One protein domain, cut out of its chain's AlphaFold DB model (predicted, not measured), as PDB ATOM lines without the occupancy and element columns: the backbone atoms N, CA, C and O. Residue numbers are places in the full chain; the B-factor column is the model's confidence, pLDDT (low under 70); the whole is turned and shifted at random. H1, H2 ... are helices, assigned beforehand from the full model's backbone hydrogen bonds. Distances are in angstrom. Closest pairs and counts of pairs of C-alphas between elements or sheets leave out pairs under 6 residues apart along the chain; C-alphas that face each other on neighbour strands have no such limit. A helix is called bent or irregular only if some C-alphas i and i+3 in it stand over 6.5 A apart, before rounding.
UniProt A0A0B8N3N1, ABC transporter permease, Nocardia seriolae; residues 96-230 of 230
ATOM      1  N   THR A  96      49.239  33.531 -41.056       62.16
ATOM      2  CA  THR A  96      49.147  34.935 -41.456       62.16
ATOM      3  C   THR A  96      50.303  35.816 -40.972       62.16
ATOM      4  O   THR A  96      50.375  36.970 -41.380       62.16
ATOM      5  N   GLY A  97      51.208  35.314 -40.121       58.84
ATOM      6  CA  GLY A  97      52.384  36.057 -39.639       58.84
ATOM      7  C   GLY A  97      52.089  37.288 -38.766       58.84
ATOM      8  O   GLY A  97      53.000  38.054 -38.471       58.84
ATOM      9  N   THR A  98      50.834  37.492 -38.351       65.38
ATOM     10  CA  THR A  98      50.393  38.598 -37.487       65.38
ATOM     11  C   THR A  98      49.214  38.163 -36.615       65.38
ATOM     12  O   THR A  98      48.385  37.354 -37.032       65.38
ATOM     13  N   THR A  99      49.117  38.710 -35.402       63.34
ATOM     14  CA  THR A  99      47.979  38.525 -34.480       63.34
ATOM     15  C   THR A  99      46.934  39.628 -34.555       63.34
ATOM     16  O   THR A  99      45.862  39.483 -33.969       63.34
ATOM     17  N   ILE A 100      47.220  40.720 -35.266       66.56
ATOM     18  CA  ILE A 100      46.345  41.891 -35.367       66.56
ATOM     19  C   ILE A 100      46.131  42.221 -36.842       66.56
ATOM     20  O   ILE A 100      47.063  42.159 -37.646       66.56
ATOM     21  N   GLY A 101      44.897  42.586 -37.187       72.06
ATOM     22  CA  GLY A 101      44.525  43.017 -38.532       72.06
ATOM     23  C   GLY A 101      43.461  42.144 -39.191       72.06
ATOM     24  O   GLY A 101      43.070  41.086 -38.687       72.06
ATOM     25  N   THR A 102      43.007  42.597 -40.359       78.75
ATOM     26  CA  THR A 102      41.961  41.951 -41.164       78.75
ATOM     27  C   THR A 102      42.301  40.507 -41.521       78.75
ATOM     28  O   THR A 102      41.435  39.641 -41.420       78.75
ATOM     29  N   ASP A 103      43.555  40.219 -41.874       76.69
ATOM     30  CA  ASP A 103      43.953  38.882 -42.324       76.69
ATOM     31  C   ASP A 103      43.956  37.865 -41.169       76.69
ATOM     32  O   ASP A 103      43.454  36.746 -41.310       76.69
ATOM     33  N   ALA A 104      44.449  38.269 -39.992       76.50
ATOM     34  CA  ALA A 104      44.401  37.449 -38.782       76.50
ATOM     35  C   ALA A 104      42.951  37.178 -38.347       76.50
ATOM     36  O   ALA A 104      42.582  36.036 -38.059       76.50
ATOM     37  N   ALA A 105      42.100  38.212 -38.372       80.94
ATOM     38  CA  ALA A 105      40.681  38.081 -38.058       80.94
ATOM     39  C   ALA A 105      39.956  37.163 -39.057       80.94
ATOM     40  O   ALA A 105      39.181  36.296 -38.648       80.94
ATOM     41  N   ALA A 106      40.229  37.303 -40.357       82.94
ATOM     42  CA  ALA A 106      39.638  36.472 -41.401       82.94
ATOM     43  C   ALA A 106      39.983  34.990 -41.218       82.94
ATOM     44  O   ALA A 106      39.089  34.146 -41.300       82.94
ATOM     45  N   PHE A 107      41.241  34.669 -40.905       84.88
ATOM     46  CA  PHE A 107      41.664  33.290 -40.661       84.88
ATOM     47  C   PHE A 107      40.876  32.643 -39.511       84.88
ATOM     48  O   PHE A 107      40.280  31.575 -39.686       84.88
ATOM     49  N   VAL A 108      40.795  33.315 -38.358       85.75
ATOM     50  CA  VAL A 108      40.047  32.815 -37.190       85.75
ATOM     51  C   VAL A 108      38.555  32.681 -37.505       85.75
ATOM     52  O   VAL A 108      37.935  31.677 -37.144       85.75
ATOM     53  N   MET A 109      37.980  33.650 -38.225       88.31
ATOM     54  CA  MET A 109      36.581  33.602 -38.657       88.31
ATOM     55  C   MET A 109      36.296  32.418 -39.581       88.31
ATOM     56  O   MET A 109      35.276  31.758 -39.405       88.31
ATOM     57  N   ILE A 110      37.185  32.103 -40.527       90.19
ATOM     58  CA  ILE A 110      37.013  30.958 -41.438       90.19
ATOM     59  C   ILE A 110      37.017  29.642 -40.658       90.19
ATOM     60  O   ILE A 110      36.159  28.783 -40.890       90.19
ATOM     61  N   VAL A 111      37.947  29.484 -39.713       90.44
ATOM     62  CA  VAL A 111      38.019  28.285 -38.865       90.44
ATOM     63  C   VAL A 111      36.741  28.154 -38.034       90.44
ATOM     64  O   VAL A 111      36.075  27.119 -38.090       90.44
ATOM     65  N   ALA A 112      36.334  29.216 -37.335       86.88
ATOM     66  CA  ALA A 112      35.113  29.220 -36.528       86.88
ATOM     67  C   ALA A 112      33.849  28.961 -37.367       86.88
ATOM     68  O   ALA A 112      33.001  28.152 -36.980       86.88
ATOM     69  N   ALA A 113      33.738  29.592 -38.539       89.06
ATOM     70  CA  ALA A 113      32.625  29.395 -39.460       89.06
ATOM     71  C   ALA A 113      32.559  27.949 -39.962       89.06
ATOM     72  O   ALA A 113      31.468  27.391 -40.043       89.06
ATOM     73  N   SER A 114      33.701  27.312 -40.230       91.75
ATOM     74  CA  SER A 114      33.757  25.908 -40.657       91.75
ATOM     75  C   SER A 114      33.150  24.973 -39.607       91.75
ATOM     76  O   SER A 114      32.280  24.163 -39.934       91.75
ATOM     77  N   PHE A 115      33.527  25.134 -38.332       91.62
ATOM     78  CA  PHE A 115      32.934  24.370 -37.226       91.62
ATOM     79  C   PHE A 115      31.447  24.692 -37.025       91.62
ATOM     80  O   PHE A 115      30.638  23.783 -36.823       91.62
ATOM     81  N   GLY A 116      31.069  25.970 -37.113       88.88
ATOM     82  CA  GLY A 116      29.675  26.401 -36.995       88.88
ATOM     83  C   GLY A 116      28.780  25.798 -38.080       88.88
ATOM     84  O   GLY A 116      27.704  25.278 -37.780       88.88
ATOM     85  N   ILE A 117      29.250  25.800 -39.328       90.75
ATOM     86  CA  ILE A 117      28.553  25.194 -40.467       90.75
ATOM     87  C   ILE A 117      28.430  23.685 -40.271       90.75
ATOM     88  O   ILE A 117      27.330  23.158 -40.427       90.75
ATOM     89  N   ALA A 118      29.511  22.995 -39.894       92.81
ATOM     90  CA  ALA A 118      29.488  21.551 -39.665       92.81
ATOM     91  C   ALA A 118      28.433  21.159 -38.619       92.81
ATOM     92  O   ALA A 118      27.606  20.285 -38.879       92.81
ATOM     93  N   ARG A 119      28.391  21.880 -37.490       90.81
ATOM     94  CA  ARG A 119      27.402  21.662 -36.427       90.81
ATOM     95  C   ARG A 119      25.973  21.877 -36.913       90.81
ATOM     96  O   ARG A 119      25.093  21.085 -36.594       90.81
ATOM     97  N   ILE A 120      25.724  22.937 -37.679       88.06
ATOM     98  CA  ILE A 120      24.381  23.219 -38.199       88.06
ATOM     99  C   ILE A 120      23.963  22.146 -39.203       88.06
ATOM    100  O   ILE A 120      22.831  21.673 -39.155       88.06
ATOM    101  N   VAL A 121      24.859  21.722 -40.093       88.94
ATOM    102  CA  VAL A 121      24.586  20.634 -41.040       88.94
ATOM    103  C   VAL A 121      24.246  19.349 -40.280       88.94
ATOM    104  O   VAL A 121      23.195  18.769 -40.534       88.94
ATOM    105  N   GLU A 122      25.055  18.957 -39.295       88.62
ATOM    106  CA  GLU A 122      24.802  17.786 -38.446       88.62
ATOM    107  C   GLU A 122      23.437  17.860 -37.748       88.62
ATOM    108  O   GLU A 122      22.646  16.920 -37.835       88.62
ATOM    109  N   GLN A 123      23.118  19.002 -37.132       89.31
ATOM    110  CA  GLN A 123      21.839  19.228 -36.454       89.31
ATOM    111  C   GLN A 123      20.635  19.110 -37.391       89.31
ATOM    112  O   GLN A 123      19.582  18.655 -36.964       89.31
ATOM    113  N   ASN A 124      20.766  19.502 -38.658       86.94
ATOM    114  CA  ASN A 124      19.675  19.355 -39.620       86.94
ATOM    115  C   ASN A 124      19.590  17.920 -40.163       86.94
ATOM    116  O   ASN A 124      18.490  17.397 -40.328       86.94
ATOM    117  N   LEU A 125      20.721  17.243 -40.390       84.56
ATOM    118  CA  LEU A 125      20.731  15.859 -40.878       84.56
ATOM    119  C   LEU A 125      20.225  14.859 -39.830       84.56
ATOM    120  O   LEU A 125      19.543  13.905 -40.195       84.56
ATOM    121  N   VAL A 126      20.523  15.070 -38.542       85.75
ATOM    122  CA  VAL A 126      20.101  14.159 -37.459       85.75
ATOM    123  C   VAL A 126      18.595  14.216 -37.180       85.75
ATOM    124  O   VAL A 126      18.051  13.313 -36.557       85.75
ATOM    125  N   THR A 127      17.909  15.264 -37.644       83.31
ATOM    126  CA  THR A 127      16.451  15.404 -37.478       83.31
ATOM    127  C   THR A 127      15.633  14.596 -38.482       83.31
ATOM    128  O   THR A 127      14.414  14.532 -38.345       83.31
ATOM    129  N   VAL A 128      16.278  13.984 -39.479       83.25
ATOM    130  CA  VAL A 128      15.604  13.123 -40.455       83.25
ATOM    131  C   VAL A 128      15.200  11.805 -39.793       83.25
ATOM    132  O   VAL A 128      16.016  11.170 -39.122       83.25
ATOM    133  N   ASP A 129      13.948  11.387 -39.997       82.44
ATOM    134  CA  ASP A 129      13.397  10.197 -39.352       82.44
ATOM    135  C   ASP A 129      14.194   8.932 -39.731       82.44
ATOM    136  O   ASP A 129      14.318   8.603 -40.921       82.44
ATOM    137  N   PRO A 130      14.676   8.144 -38.747       80.81
ATOM    138  CA  PRO A 130      15.402   6.899 -39.008       80.81
ATOM    139  C   PRO A 130      14.606   5.916 -39.879       80.81
ATOM    140  O   PRO A 130      15.190   5.172 -40.667       80.81
ATOM    141  N   GLY A 131      13.270   5.964 -39.800       81.44
ATOM    142  CA  GLY A 131      12.369   5.121 -40.589       81.44
ATOM    143  C   GLY A 131      12.518   5.294 -42.107       81.44
ATOM    144  O   GLY A 131      12.357   4.323 -42.848       81.44
ATOM    145  N   VAL A 132      12.901   6.483 -42.591       78.75
ATOM    146  CA  VAL A 132      13.167   6.711 -44.026       78.75
ATOM    147  C   VAL A 132      14.444   5.990 -44.464       78.75
ATOM    148  O   VAL A 132      14.512   5.415 -45.556       78.75
ATOM    149  N   ILE A 133      15.450   5.959 -43.588       82.94
ATOM    150  CA  ILE A 133      16.726   5.272 -43.820       82.94
ATOM    151  C   ILE A 133      16.521   3.750 -43.802       82.94
ATOM    152  O   ILE A 133      17.101   3.039 -44.632       82.94
ATOM    153  N   GLU A 134      15.683   3.250 -42.892       82.69
ATOM    154  CA  GLU A 134      15.330   1.829 -42.789       82.69
ATOM    155  C   GLU A 134      14.541   1.347 -44.014       82.69
ATOM    156  O   GLU A 134      14.932   0.356 -44.633       82.69
ATOM    157  N   ALA A 135      13.520   2.093 -44.450       83.62
ATOM    158  CA  ALA A 135      12.742   1.767 -45.646       83.62
ATOM    159  C   ALA A 135      13.615   1.715 -46.915       83.62
ATOM    160  O   ALA A 135      13.496   0.802 -47.737       83.62
ATOM    161  N   ALA A 136      14.550   2.659 -47.060       81.25
ATOM    162  CA  ALA A 136      15.482   2.685 -48.183       81.25
ATOM    163  C   ALA A 136      16.447   1.490 -48.181       81.25
ATOM    164  O   ALA A 136      16.782   0.950 -49.242       81.25
ATOM    165  N   ARG A 137      16.880   1.055 -46.992       84.50
ATOM    166  CA  ARG A 137      17.753  -0.112 -46.833       84.50
ATOM    167  C   ARG A 137      17.020  -1.412 -47.164       84.50
ATOM    168  O   ARG A 137      17.608  -2.264 -47.828       84.50
ATOM    169  N   SER A 138      15.737  -1.530 -46.815       86.00
ATOM    170  CA  SER A 138      14.877  -2.656 -47.217       86.00
ATOM    171  C   SER A 138      14.648  -2.733 -48.732       86.00
ATOM    172  O   SER A 138      14.446  -3.823 -49.260       86.00
ATOM    173  N   MET A 139      14.751  -1.609 -49.450       84.62
ATOM    174  CA  MET A 139      14.740  -1.568 -50.921       84.62
ATOM    175  C   MET A 139      16.108  -1.877 -51.566       84.62
ATOM    176  O   MET A 139      16.265  -1.740 -52.779       84.62
ATOM    177  N   GLY A 140      17.116  -2.277 -50.783       84.50
ATOM    178  CA  GLY A 140      18.452  -2.616 -51.285       84.50
ATOM    179  C   GLY A 140      19.304  -1.406 -51.687       84.50
ATOM    180  O   GLY A 140      20.279  -1.555 -52.427       84.50
ATOM    181  N   ALA A 141      18.963  -0.192 -51.239       83.81
ATOM    182  CA  ALA A 141      19.752   0.995 -51.550       83.81
ATOM    183  C   ALA A 141      21.079   1.013 -50.763       83.81
ATOM    184  O   ALA A 141      21.104   0.876 -49.543       83.81
ATOM    185  N   GLY A 142      22.198   1.227 -51.464       87.62
ATOM    186  CA  GLY A 142      23.507   1.405 -50.828       87.62
ATOM    187  C   GLY A 142      23.627   2.729 -50.043       87.62
ATOM    188  O   GLY A 142      22.913   3.688 -50.352       87.62
ATOM    189  N   PRO A 143      24.570   2.845 -49.082       82.75
ATOM    190  CA  PRO A 143      24.685   3.997 -48.172       82.75
ATOM    191  C   PRO A 143      24.809   5.351 -48.887       82.75
ATOM    192  O   PRO A 143      24.107   6.306 -48.565       82.75
ATOM    193  N   LEU A 144      25.643   5.417 -49.929       84.69
ATOM    194  CA  LEU A 144      25.830   6.626 -50.738       84.69
ATOM    195  C   LEU A 144      24.572   7.035 -51.514       84.69
ATOM    196  O   LEU A 144      24.357   8.223 -51.761       84.69
ATOM    197  N   ARG A 145      23.743   6.057 -51.900       83.12
ATOM    198  CA  ARG A 145      22.484   6.306 -52.604       83.12
ATOM    199  C   ARG A 145      21.437   6.865 -51.649       83.12
ATOM    200  O   ARG A 145      20.750   7.808 -52.025       83.12
ATOM    201  N   ILE A 146      21.375   6.343 -50.422       84.19
ATOM    202  CA  ILE A 146      20.475   6.833 -49.366       84.19
ATOM    203  C   ILE A 146      20.788   8.296 -49.034       84.19
ATOM    204  O   ILE A 146      19.890   9.133 -49.078       84.19
ATOM    205  N   ILE A 147      22.066   8.625 -48.802       84.31
ATOM    206  CA  ILE A 147      22.483   9.998 -48.475       84.31
ATOM    207  C   ILE A 147      22.075  10.965 -49.590       84.31
ATOM    208  O   ILE A 147      21.382  11.946 -49.337       84.31
ATOM    209  N   ARG A 148      22.469  10.688 -50.840       82.00
ATOM    210  CA  ARG A 148      22.242  11.633 -51.944       82.00
ATOM    211  C   ARG A 148      20.789  11.744 -52.395       82.00
ATOM    212  O   ARG A 148      20.391  12.809 -52.849       82.00
ATOM    213  N   THR A 149      20.029  10.655 -52.322       79.81
ATOM    214  CA  THR A 149      18.707  10.571 -52.968       79.81
ATOM    215  C   THR A 149      17.559  10.824 -51.996       79.81
ATOM    216  O   THR A 149      16.495  11.237 -52.437       79.81
ATOM    217  N   LEU A 150      17.757  10.583 -50.697       79.94
ATOM    218  CA  LEU A 150      16.703  10.708 -49.683       79.94
ATOM    219  C   LEU A 150      17.086  11.721 -48.607       79.94
ATOM    220  O   LEU A 150      16.375  12.700 -48.412       79.94
ATOM    221  N   LEU A 151      18.259  11.548 -47.988       82.75
ATOM    222  CA  LEU A 151      18.661  12.364 -46.841       82.75
ATOM    223  C   LEU A 151      18.846  13.846 -47.206       82.75
ATOM    224  O   LEU A 151      18.374  14.725 -46.492       82.75
ATOM    225  N   ILE A 152      19.507  14.131 -48.337       82.56
ATOM    226  CA  ILE A 152      19.688  15.506 -48.829       82.56
ATOM    227  C   ILE A 152      18.337  16.192 -49.099       82.56
ATOM    228  O   ILE A 152      18.107  17.234 -48.490       82.56
ATOM    229  N   PRO A 153      17.443  15.672 -49.970       80.00
ATOM    230  CA  PRO A 153      16.188  16.356 -50.287       80.00
ATOM    231  C   PRO A 153      15.248  16.516 -49.089       80.00
ATOM    232  O   PRO A 153      14.540  17.519 -49.021       80.00
ATOM    233  N   GLU A 154      15.275  15.594 -48.129       82.94
ATOM    234  CA  GLU A 154      14.477  15.693 -46.904       82.94
ATOM    235  C   GLU A 154      15.026  16.753 -45.936       82.94
ATOM    236  O   GLU A 154      14.267  17.538 -45.367       82.94
ATOM    237  N   ALA A 155      16.354  16.866 -45.835       83.56
ATOM    238  CA  ALA A 155      16.996  17.890 -45.018       83.56
ATOM    239  C   ALA A 155      16.998  19.288 -45.670       83.56
ATOM    240  O   ALA A 155      17.182  20.271 -44.956       83.56
ATOM    241  N   LEU A 156      16.784  19.424 -46.990       80.81
ATOM    242  CA  LEU A 156      16.942  20.693 -47.730       80.81
ATOM    243  C   LEU A 156      16.166  21.871 -47.127       80.81
ATOM    244  O   LEU A 156      16.698  22.979 -47.055       80.81
ATOM    245  N   GLY A 157      14.921  21.655 -46.698       80.12
ATOM    246  CA  GLY A 157      14.099  22.698 -46.077       80.12
ATOM    247  C   GLY A 157      14.758  23.302 -44.826       80.12
ATOM    248  O   GLY A 157      15.051  24.503 -44.819       80.12
ATOM    249  N   PRO A 158      15.019  22.490 -43.784       81.50
ATOM    250  CA  PRO A 158      15.757  22.919 -42.598       81.50
ATOM    251  C   PRO A 158      17.166  23.455 -42.908       81.50
ATOM    252  O   PRO A 158      17.574  24.476 -42.350       81.50
ATOM    253  N   LEU A 159      17.884  22.848 -43.858       85.62
ATOM    254  CA  LEU A 159      19.256  23.231 -44.218       85.62
ATOM    255  C   LEU A 159      19.336  24.654 -44.795       85.62
ATOM    256  O   LEU A 159      20.249  25.402 -44.455       85.62
ATOM    257  N   VAL A 160      18.358  25.076 -45.605       83.06
ATOM    258  CA  VAL A 160      18.296  26.454 -46.136       83.06
ATOM    259  C   VAL A 160      18.055  27.483 -45.025       83.06
ATOM    260  O   VAL A 160      18.637  28.575 -45.043       83.06
ATOM    261  N   LEU A 161      17.226  27.145 -44.032       82.75
ATOM    262  CA  LEU A 161      17.010  28.009 -42.870       82.75
ATOM    263  C   LEU A 161      18.278  28.087 -42.006       82.75
ATOM    264  O   LEU A 161      18.701  29.183 -41.632       82.75
ATOM    265  N   GLY A 162      18.919  26.942 -41.759       85.25
ATOM    266  CA  GLY A 162      20.199  26.858 -41.056       85.25
ATOM    267  C   GLY A 162      21.298  27.663 -41.749       85.25
ATOM    268  O   GLY A 162      22.036  28.390 -41.091       85.25
ATOM    269  N   TYR A 163      21.354  27.636 -43.081       85.94
ATOM    270  CA  TYR A 163      22.309  28.430 -43.854       85.94
ATOM    271  C   TYR A 163      22.094  29.940 -43.684       85.94
ATOM    272  O   TYR A 163      23.051  30.692 -43.530       85.94
ATOM    273  N   THR A 164      20.840  30.397 -43.629       84.00
ATOM    274  CA  THR A 164      20.544  31.806 -43.309       84.00
ATOM    275  C   THR A 164      21.100  32.182 -41.935       84.00
ATOM    276  O   THR A 164      21.684  33.252 -41.773       84.00
ATOM    277  N   PHE A 165      20.941  31.300 -40.947       85.12
ATOM    278  CA  PHE A 165      21.462  31.525 -39.603       85.12
ATOM    279  C   PHE A 165      22.996  31.589 -39.580       85.12
ATOM    280  O   PHE A 165      23.549  32.477 -38.935       85.12
ATOM    281  N   VAL A 166      23.684  30.732 -40.347       88.44
ATOM    282  CA  VAL A 166      25.146  30.810 -40.541       88.44
ATOM    283  C   VAL A 166      25.554  32.184 -41.065       88.44
ATOM    284  O   VAL A 166      26.470  32.793 -40.522       88.44
ATOM    285  N   VAL A 167      24.884  32.687 -42.104       88.19
ATOM    286  CA  VAL A 167      25.217  33.995 -42.693       88.19
ATOM    287  C   VAL A 167      25.102  35.105 -41.648       88.19
ATOM    288  O   VAL A 167      25.987  35.950 -41.551       88.19
ATOM    289  N   ILE A 168      24.053  35.076 -40.825       87.56
ATOM    290  CA  ILE A 168      23.867  36.051 -39.742       87.56
ATOM    291  C   ILE A 168      24.969  35.918 -38.687       87.56
ATOM    292  O   ILE A 168      25.516  36.930 -38.255       87.56
ATOM    293  N   ALA A 169      25.333  34.692 -38.310       87.94
ATOM    294  CA  ALA A 169      26.412  34.446 -37.360       87.94
ATOM    295  C   ALA A 169      27.767  34.968 -37.874       87.94
ATOM    296  O   ALA A 169      28.530  35.543 -37.104       87.94
ATOM    297  N   ILE A 170      28.050  34.837 -39.176       88.88
ATOM    298  CA  ILE A 170      29.270  35.387 -39.790       88.88
ATOM    299  C   ILE A 170      29.250  36.922 -39.765       88.88
ATOM    300  O   ILE A 170      30.272  37.541 -39.472       88.88
ATOM    301  N   VAL A 171      28.100  37.547 -40.027       86.88
ATOM    302  CA  VAL A 171      27.956  39.011 -39.931       86.88
ATOM    303  C   VAL A 171      28.161  39.499 -38.494       86.88
ATOM    304  O   VAL A 171      28.864  40.487 -38.292       86.88
ATOM    305  N   ASP A 172      27.618  38.796 -37.495       85.88
ATOM    306  CA  ASP A 172      27.852  39.093 -36.071       85.88
ATOM    307  C   ASP A 172      29.337  38.956 -35.706       85.88
ATOM    308  O   ASP A 172      29.911  39.830 -35.054       85.88
ATOM    309  N   MET A 173      29.988  37.899 -36.193       84.88
ATOM    310  CA  MET A 173      31.413  37.687 -35.965       84.88
ATOM    311  C   MET A 173      32.265  38.775 -36.625       84.88
ATOM    312  O   MET A 173      33.211  39.253 -36.005       84.88
ATOM    313  N   SER A 174      31.894  39.241 -37.821       85.31
ATOM    314  CA  SER A 174      32.552  40.369 -38.494       85.31
ATOM    315  C   SER A 174      32.342  41.695 -37.761       85.31
ATOM    316  O   SER A 174      33.276  42.486 -37.653       85.31
ATOM    317  N   ALA A 175      31.149  41.941 -37.210       84.75
ATOM    318  CA  ALA A 175      30.913  43.123 -36.387       84.75
ATOM    319  C   ALA A 175      31.803  43.100 -35.135       84.75
ATOM    320  O   ALA A 175      32.459  44.088 -34.817       84.75
ATOM    321  N   LYS A 176      31.906  41.950 -34.464       81.56
ATOM    322  CA  LYS A 176      32.794  41.788 -33.304       81.56
ATOM    323  C   LYS A 176      34.274  41.847 -33.681       81.56
ATOM    324  O   LYS A 176      35.057  42.370 -32.902       81.56
ATOM    325  N   ALA A 177      34.655  41.388 -34.873       80.88
ATOM    326  CA  ALA A 177      36.036  41.442 -35.353       80.88
ATOM    327  C   ALA A 177      36.580  42.878 -35.492       80.88
ATOM    328  O   ALA A 177      37.794  43.080 -35.432       80.88
ATOM    329  N   GLY A 178      35.704  43.883 -35.599       77.31
ATOM    330  CA  GLY A 178      36.102  45.291 -35.580       77.31
ATOM    331  C   GLY A 178      36.851  45.703 -34.305       77.31
ATOM    332  O   GLY A 178      37.728  46.556 -34.373       77.31
ATOM    333  N   THR A 179      36.592  45.064 -33.156       74.06
ATOM    334  CA  THR A 179      37.255  45.403 -31.878       74.06
ATOM    335  C   THR A 179      38.725  44.979 -31.827       74.06
ATOM    336  O   THR A 179      39.504  45.569 -31.085       74.06
ATOM    337  N   VAL A 180      39.112  43.972 -32.615       73.56
ATOM    338  CA  VAL A 180      40.474  43.408 -32.662       73.56
ATOM    339  C   VAL A 180      41.272  43.910 -33.871       73.56
ATOM    340  O   VAL A 180      42.253  43.295 -34.282       73.56
ATOM    341  N   GLY A 181      40.837  45.020 -34.477       70.06
ATOM    342  CA  GLY A 181      41.489  45.598 -35.655       70.06
ATOM    343  C   GLY A 181      41.251  44.807 -36.945       70.06
ATOM    344  O   GLY A 181      41.978  44.990 -37.914       70.06
ATOM    345  N   GLY A 182      40.239  43.931 -36.977       69.44
ATOM    346  CA  GLY A 182      39.835  43.184 -38.172       69.44
ATOM    347  C   GLY A 182      39.022  44.001 -39.187       69.44
ATOM    348  O   GLY A 182      38.677  43.485 -40.249       69.44
ATOM    349  N   GLY A 183      38.695  45.257 -38.860       73.81
ATOM    350  CA  GLY A 183      37.840  46.134 -39.662       73.81
ATOM    351  C   GLY A 183      36.375  45.676 -39.729       73.81
ATOM    352  O   GLY A 183      35.925  44.820 -38.969       73.81
ATOM    353  N   GLY A 184      35.608  46.260 -40.653       77.38
ATOM    354  CA  GLY A 184      34.229  45.850 -40.950       77.38
ATOM    355  C   GLY A 184      33.142  46.694 -40.277       77.38
ATOM    356  O   GLY A 184      33.357  47.836 -39.878       77.38
ATOM    357  N   LEU A 185      31.931  46.132 -40.185       73.00
ATOM    358  CA  LEU A 185      30.730  46.849 -39.724       73.00
ATOM    359  C   LEU A 185      30.845  47.379 -38.285       73.00
ATOM    360  O   LEU A 185      30.277  48.423 -37.975       73.00
ATOM    361  N   GLY A 186      31.569  46.675 -37.410       71.06
ATOM    362  CA  GLY A 186      31.729  47.086 -36.014       71.06
ATOM    363  C   GLY A 186      32.777  48.173 -35.794       71.06
ATOM    364  O   GLY A 186      32.598  48.992 -34.899       71.06
ATOM    365  N   ASP A 187      33.811  48.238 -36.638       75.69
ATOM    366  CA  ASP A 187      34.814  49.310 -36.600       75.69
ATOM    367  C   ASP A 187      34.158  50.673 -36.880       75.69
ATOM    368  O   ASP A 187      34.343  51.640 -36.140       75.69
ATOM    369  N   PHE A 188      33.241  50.714 -37.853       72.56
ATOM    370  CA  PHE A 188      32.432  51.901 -38.133       72.56
ATOM    371  C   PHE A 188      31.610  52.362 -36.913       72.56
ATOM    372  O   PHE A 188      31.567  53.553 -36.607       72.56
ATOM    373  N   ALA A 189      30.977  51.442 -36.181       69.62
ATOM    374  CA  ALA A 189      30.194  51.797 -34.994       69.62
ATOM    375  C   ALA A 189      31.073  52.293 -33.829       69.62
ATOM    376  O   ALA A 189      30.691  53.231 -33.122       69.62
ATOM    377  N   LEU A 190      32.255  51.697 -33.653       66.06
ATOM    378  CA  LEU A 190      33.219  52.071 -32.617       66.06
ATOM    379  C   LEU A 190      33.810  53.462 -32.853       66.06
ATOM    380  O   LEU A 190      33.797  54.299 -31.948       66.06
ATOM    381  N   VAL A 191      34.296  53.712 -34.068       69.56
ATOM    382  CA  VAL A 191      35.005  54.949 -34.419       69.56
ATOM    383  C   VAL A 191      34.054  56.141 -34.509       69.56
ATOM    384  O   VAL A 191      34.372  57.224 -34.016       69.56
ATOM    385  N   TYR A 192      32.872  55.971 -35.107       64.94
ATOM    386  CA  TYR A 192      31.957  57.095 -35.330       64.94
ATOM    387  C   TYR A 192      30.957  57.320 -34.188       64.94
ATOM    388  O   TYR A 192      30.553  58.461 -33.977       64.94
ATOM    389  N   GLY A 193      30.566  56.279 -33.447       65.69
ATOM    390  CA  GLY A 193      29.621  56.392 -32.330       65.69
ATOM    391  C   GLY A 193      30.317  56.558 -30.981       65.69
ATOM    392  O   GLY A 193      30.261  57.622 -30.364       65.69
ATOM    393  N   TYR A 194      30.995  55.497 -30.535       63.22
ATOM    394  CA  TYR A 194      31.488  55.388 -29.158       63.22
ATOM    395  C   TYR A 194      32.623  56.371 -28.842       63.22
ATOM    396  O   TYR A 194      32.579  57.055 -27.822       63.22
ATOM    397  N   GLN A 195      33.608  56.510 -29.735       64.12
ATOM    398  CA  GLN A 195      34.779  57.370 -29.494       64.12
ATOM    399  C   GLN A 195      34.448  58.868 -29.399       64.12
ATOM    400  O   GLN A 195      35.242  59.633 -28.856       64.12
ATOM    401  N   ARG A 196      33.288  59.303 -29.909       66.56
ATOM    402  CA  ARG A 196      32.854  60.707 -29.840       66.56
ATOM    403  C   ARG A 196      31.889  61.011 -28.696       66.56
ATOM    404  O   ARG A 196      31.492  62.164 -28.572       66.56
ATOM    405  N   PHE A 197      31.516  60.014 -27.884       58.97
ATOM    406  CA  PHE A 197      30.505  60.137 -26.820       58.97
ATOM    407  C   PHE A 197      29.183  60.783 -27.284       58.97
ATOM    408  O   PHE A 197      28.409  61.298 -26.479       58.97
ATOM    409  N   ASP A 198      28.892  60.732 -28.588       69.06
ATOM    410  CA  ASP A 198      27.650  61.248 -29.142       69.06
ATOM    411  C   ASP A 198      26.611  60.125 -29.139       69.06
ATOM    412  O   ASP A 198      26.633  59.176 -29.938       69.06
ATOM    413  N   TRP A 199      25.693  60.223 -28.180       70.25
ATOM    414  CA  TRP A 199      24.639  59.239 -27.981       70.25
ATOM    415  C   TRP A 199      23.712  59.105 -29.189       70.25
ATOM    416  O   TRP A 199      23.231  58.010 -29.491       70.25
ATOM    417  N   GLN A 200      23.484  60.205 -29.912       73.25
ATOM    418  CA  GLN A 200      22.619  60.214 -31.088       73.25
ATOM    419  C   GLN A 200      23.282  59.449 -32.235       73.25
ATOM    420  O   GLN A 200      22.636  58.619 -32.876       73.25
ATOM    421  N   VAL A 201      24.586  59.649 -32.447       73.44
ATOM    422  CA  VAL A 201      25.344  58.949 -33.498       73.44
ATOM    423  C   VAL A 201      25.472  57.455 -33.193       73.44
ATOM    424  O   VAL A 201      25.274  56.624 -34.083       73.44
ATOM    425  N   THR A 202      25.710  57.095 -31.931       75.69
ATOM    426  CA  THR A 202      25.771  55.691 -31.488       75.69
ATOM    427  C   THR A 202      24.442  54.959 -31.720       75.69
ATOM    428  O   THR A 202      24.431  53.832 -32.230       75.69
ATOM    429  N   LEU A 203      23.309  55.609 -31.422       78.44
ATOM    430  CA  LEU A 203      21.970  55.072 -31.696       78.44
ATOM    431  C   LEU A 203      21.725  54.858 -33.195       78.44
ATOM    432  O   LEU A 203      21.219  53.805 -33.591       78.44
ATOM    433  N   VAL A 204      22.104  55.828 -34.032       79.75
ATOM    434  CA  VAL A 204      21.931  55.737 -35.491       79.75
ATOM    435  C   VAL A 204      22.791  54.617 -36.081       79.75
ATOM    436  O   VAL A 204      22.276  53.799 -36.844       79.75
ATOM    437  N   ALA A 205      24.065  54.518 -35.695       79.31
ATOM    438  CA  ALA A 205      24.957  53.446 -36.146       79.31
ATOM    439  C   ALA A 205      24.418  52.054 -35.767       79.31
ATOM    440  O   ALA A 205      24.373  51.147 -36.601       79.31
ATOM    441  N   THR A 206      23.919  51.909 -34.536       82.38
ATOM    442  CA  THR A 206      23.296  50.669 -34.052       82.38
ATOM    443  C   THR A 206      22.051  50.306 -34.868       82.38
ATOM    444  O   THR A 206      21.903  49.161 -35.300       82.38
ATOM    445  N   LEU A 207      21.173  51.277 -35.145       82.75
ATOM    446  CA  LEU A 207      19.977  51.069 -35.969       82.75
ATOM    447  C   LEU A 207      20.316  50.614 -37.394       82.75
ATOM    448  O   LEU A 207      19.629  49.742 -37.927       82.75
ATOM    449  N   ILE A 208      21.376  51.156 -37.999       84.44
ATOM    450  CA  ILE A 208      21.826  50.758 -39.343       84.44
ATOM    451  C   ILE A 208      22.247  49.283 -39.359       84.44
ATOM    452  O   ILE A 208      21.799  48.532 -40.230       84.44
ATOM    453  N   ILE A 209      23.043  48.843 -38.378       82.50
ATOM    454  CA  ILE A 209      23.484  47.441 -38.274       82.50
ATOM    455  C   ILE A 209      22.281  46.517 -38.057       82.50
ATOM    456  O   ILE A 209      22.124  45.535 -38.786       82.50
ATOM    457  N   ILE A 210      21.392  46.857 -37.115       84.31
ATOM    458  CA  ILE A 210      20.168  46.084 -36.847       84.31
ATOM    459  C   ILE A 210      19.315  45.973 -38.116       84.31
ATOM    460  O   ILE A 210      18.845  44.886 -38.454       84.31
ATOM    461  N   SER A 211      19.144  47.072 -38.851       84.56
ATOM    462  CA  SER A 211      18.386  47.078 -40.103       84.56
ATOM    463  C   SER A 211      19.030  46.186 -41.170       84.56
ATOM    464  O   SER A 211      18.318  45.470 -41.877       84.56
ATOM    465  N   GLY A 212      20.363  46.181 -41.274       84.12
ATOM    466  CA  GLY A 212      21.099  45.290 -42.174       84.12
ATOM    467  C   GLY A 212      20.861  43.813 -41.852       84.12
ATOM    468  O   GLY A 212      20.469  43.038 -42.729       84.12
ATOM    469  N   VAL A 213      20.994  43.438 -40.575       84.62
ATOM    470  CA  VAL A 213      20.718  42.071 -40.094       84.62
ATOM    471  C   VAL A 213      19.263  41.680 -40.363       84.62
ATOM    472  O   VAL A 213      18.980  40.583 -40.853       84.62
ATOM    473  N   GLN A 214      18.324  42.596 -40.122       85.50
ATOM    474  CA  GLN A 214      16.905  42.356 -40.359       85.50
ATOM    475  C   GLN A 214      16.596  42.115 -41.846       85.50
ATOM    476  O   GLN A 214      15.752  41.268 -42.163       85.50
ATOM    477  N   GLY A 215      17.301  42.807 -42.747       86.56
ATOM    478  CA  GLY A 215      17.237  42.586 -44.193       86.56
ATOM    479  C   GLY A 215      17.690  41.180 -44.591       86.56
ATOM    480  O   GLY A 215      16.979  40.492 -45.329       86.56
ATOM    481  N   ILE A 216      18.811  40.711 -44.034       84.62
ATOM    482  CA  ILE A 216      19.326  39.347 -44.257       84.62
ATOM    483  C   ILE A 216      18.317  38.305 -43.762       84.62
ATOM    484  O   ILE A 216      17.997  37.356 -44.480       84.62
ATOM    485  N   GLN A 217      17.750  38.504 -42.570       83.69
ATOM    486  CA  GLN A 217      16.753  37.592 -42.012       83.69
ATOM    487  C   GLN A 217      15.486  37.528 -42.876       83.69
ATOM    488  O   GLN A 217      14.931  36.448 -43.102       83.69
ATOM    489  N   PHE A 218      15.015  38.678 -43.370       81.44
ATOM    490  CA  PHE A 218      13.857  38.737 -44.259       81.44
ATOM    491  C   PHE A 218      14.127  37.986 -45.566       81.44
ATOM    492  O   PHE A 218      13.292  37.180 -45.989       81.44
ATOM    493  N   LEU A 219      15.305  38.201 -46.156       79.81
ATOM    494  CA  LEU A 219      15.734  37.535 -47.380       79.81
ATOM    495  C   LEU A 219      15.843  36.021 -47.187       79.81
ATOM    496  O   LEU A 219      15.298  35.270 -47.995       79.81
ATOM    497  N   GLY A 220      16.455  35.558 -46.099       80.62
ATOM    498  CA  GLY A 220      16.585  34.129 -45.825       80.62
ATOM    499  C   GLY A 220      15.250  33.447 -45.531       80.62
ATOM    500  O   GLY A 220      14.950  32.396 -46.098       80.62
ATOM    501  N   ASN A 221      14.364  34.095 -44.767       79.25
ATOM    502  CA  ASN A 221      12.997  33.603 -44.565       79.25
ATOM    503  C   ASN A 221      12.195  33.575 -45.875       79.25
ATOM    504  O   ASN A 221      11.311  32.731 -46.058       79.25
ATOM    505  N   TRP A 222      12.428  34.524 -46.783       78.31
ATOM    506  CA  TRP A 222      11.819  34.518 -48.113       78.31
ATOM    507  C   TRP A 222      12.367  33.376 -48.978       78.31
ATOM    508  O   TRP A 222      11.577  32.639 -49.574       78.31
ATOM    509  N   LEU A 223      13.686  33.172 -48.974       75.62
ATOM    510  CA  LEU A 223      14.365  32.136 -49.748       75.62
ATOM    511  C   LEU A 223      13.962  30.729 -49.283       75.62
ATOM    512  O   LEU A 223      13.559  29.909 -50.108       75.62
ATOM    513  N   ALA A 224      13.925  30.487 -47.969       71.38
ATOM    514  CA  ALA A 224      13.453  29.229 -47.387       71.38
ATOM    515  C   ALA A 224      12.021  28.898 -47.842       71.38
ATOM    516  O   ALA A 224      11.732  27.797 -48.311       71.38
ATOM    517  N   ARG A 225      11.119  29.889 -47.814       69.75
ATOM    518  CA  ARG A 225       9.726  29.723 -48.268       69.75
ATOM    519  C   ARG A 225       9.587  29.504 -49.776       69.75
ATOM    520  O   ARG A 225       8.542  29.014 -50.205       69.75
ATOM    521  N   ARG A 226      10.580  29.898 -50.577       69.56
ATOM    522  CA  ARG A 226      10.619  29.661 -52.027       69.56
ATOM    523  C   ARG A 226      11.087  28.240 -52.338       69.56
ATOM    524  O   ARG A 226      10.520  27.622 -53.233       69.56
ATOM    525  N   VAL A 227      12.075  27.739 -51.593       67.44
ATOM    526  CA  VAL A 227      12.646  26.395 -51.781       67.44
ATOM    527  C   VAL A 227      11.672  25.303 -51.332       67.44
ATOM    528  O   VAL A 227      11.469  24.358 -52.078       67.44
ATOM    529  N   LEU A 228      10.964  25.484 -50.209       59.56
ATOM    530  CA  LEU A 228       9.940  24.539 -49.716       59.56
ATOM    531  C   LEU A 228       8.635  24.494 -50.544       59.56
ATOM    532  O   LEU A 228       7.701  23.785 -50.181       59.56
ATOM    533  N   ARG A 229       8.512  25.283 -51.620       57.06
ATOM    534  CA  ARG A 229       7.334  25.283 -52.518       57.06
ATOM    535  C   ARG A 229       7.582  24.560 -53.847       57.06
ATOM    536  O   ARG A 229       6.822  24.782 -54.791       57.06
ATOM    537  N   ARG A 230       8.632  23.749 -53.937       46.78
ATOM    538  CA  ARG A 230       8.858  22.789 -55.022       46.78
ATOM    539  C   ARG A 230       8.831  21.387 -54.446       46.78
ATOM    540  O   ARG A 230       8.334  20.509 -55.174       46.78
TER     541      ARG A 230
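AT A GLANCE: This is residues 96 to 230 of the 230 residues of the protein "ABC transporter permease" of Nocardia seriolae (UniProt A0A0B8N3N1). Three long helical stretches, H1, H3b and H5, lie side by side in a flat row with H3b in the middle, neighbours running opposite ways. The small hairpin of H2 and H3a extends the row at one end, and short H4 packs on H3b and H5 near the other. The printed part has 135 residues with five named helices, H1 to H5 in chain order, and no named strand: all helix. It is loose, with a radius of gyration of the C-alphas of 20.4 A, and spans 68 by 39 by 17 A.

IN THESE COORDINATES: H3, residues 143 to 180, was assigned as one helix by its hydrogen bonds but is bent: C-alphas 154 and 157 are 7.1 A apart. Its arms are H3a, residues 143 to 154, irregular with C-alphas 149 and 152 6.52 A apart, and H3b, residues 157 to 180, 36.1 A long. H1, residues 102 to 125, runs 33.6 A from C-alpha 102 at (41.961, 41.951, -41.164). H2 is residues 130 to 138 and H4 residues 185 to 192. H5, residues 199 to 227, runs 42.3 A to C-alpha 227 at (12.646, 26.395, -51.781).

HOW THE PARTS SIT: H3a and H3b are about perpendicular, at 83 degrees. H3b touches H1 at a shallow tilt of 23 degrees, opposite ways; the closest C-alphas, of Asn 124 and Leu 159, are 6.0 A apart. H3b touches H5 at 22 degrees, also shallow and opposite ways, closest at the C-alphas of Thr 164 and Gly 220, 5.2 A. H1 and H5 are apart. With residues 174 to 179 alone, H3b touches H4, closest at the C-alphas of Ala 175 and Gly 186, 4.1 A. H4 and H5 form a helical hairpin, closest at the C-alphas of Ala 189 and Ala 205, 5.6 A. H2 and H3a form another, closest at the C-alphas of Ala 136 and Ile 146, 6.6 A. Each O i to N i+4 pair is within hydrogen-bond range in H1, H2 and H5, against 6 of 8 in H3a, 17 of 20 in H3b and 3 of 4 in H4.

THE WHOLE: The C-alphas farthest apart, of Gly 140 and Phe 197, are 68.4 A apart. The printed part has no cut and no long link. The pLDDT is under 70 at residues 96 to 100, 182, 189 to 198 and 225 to 230.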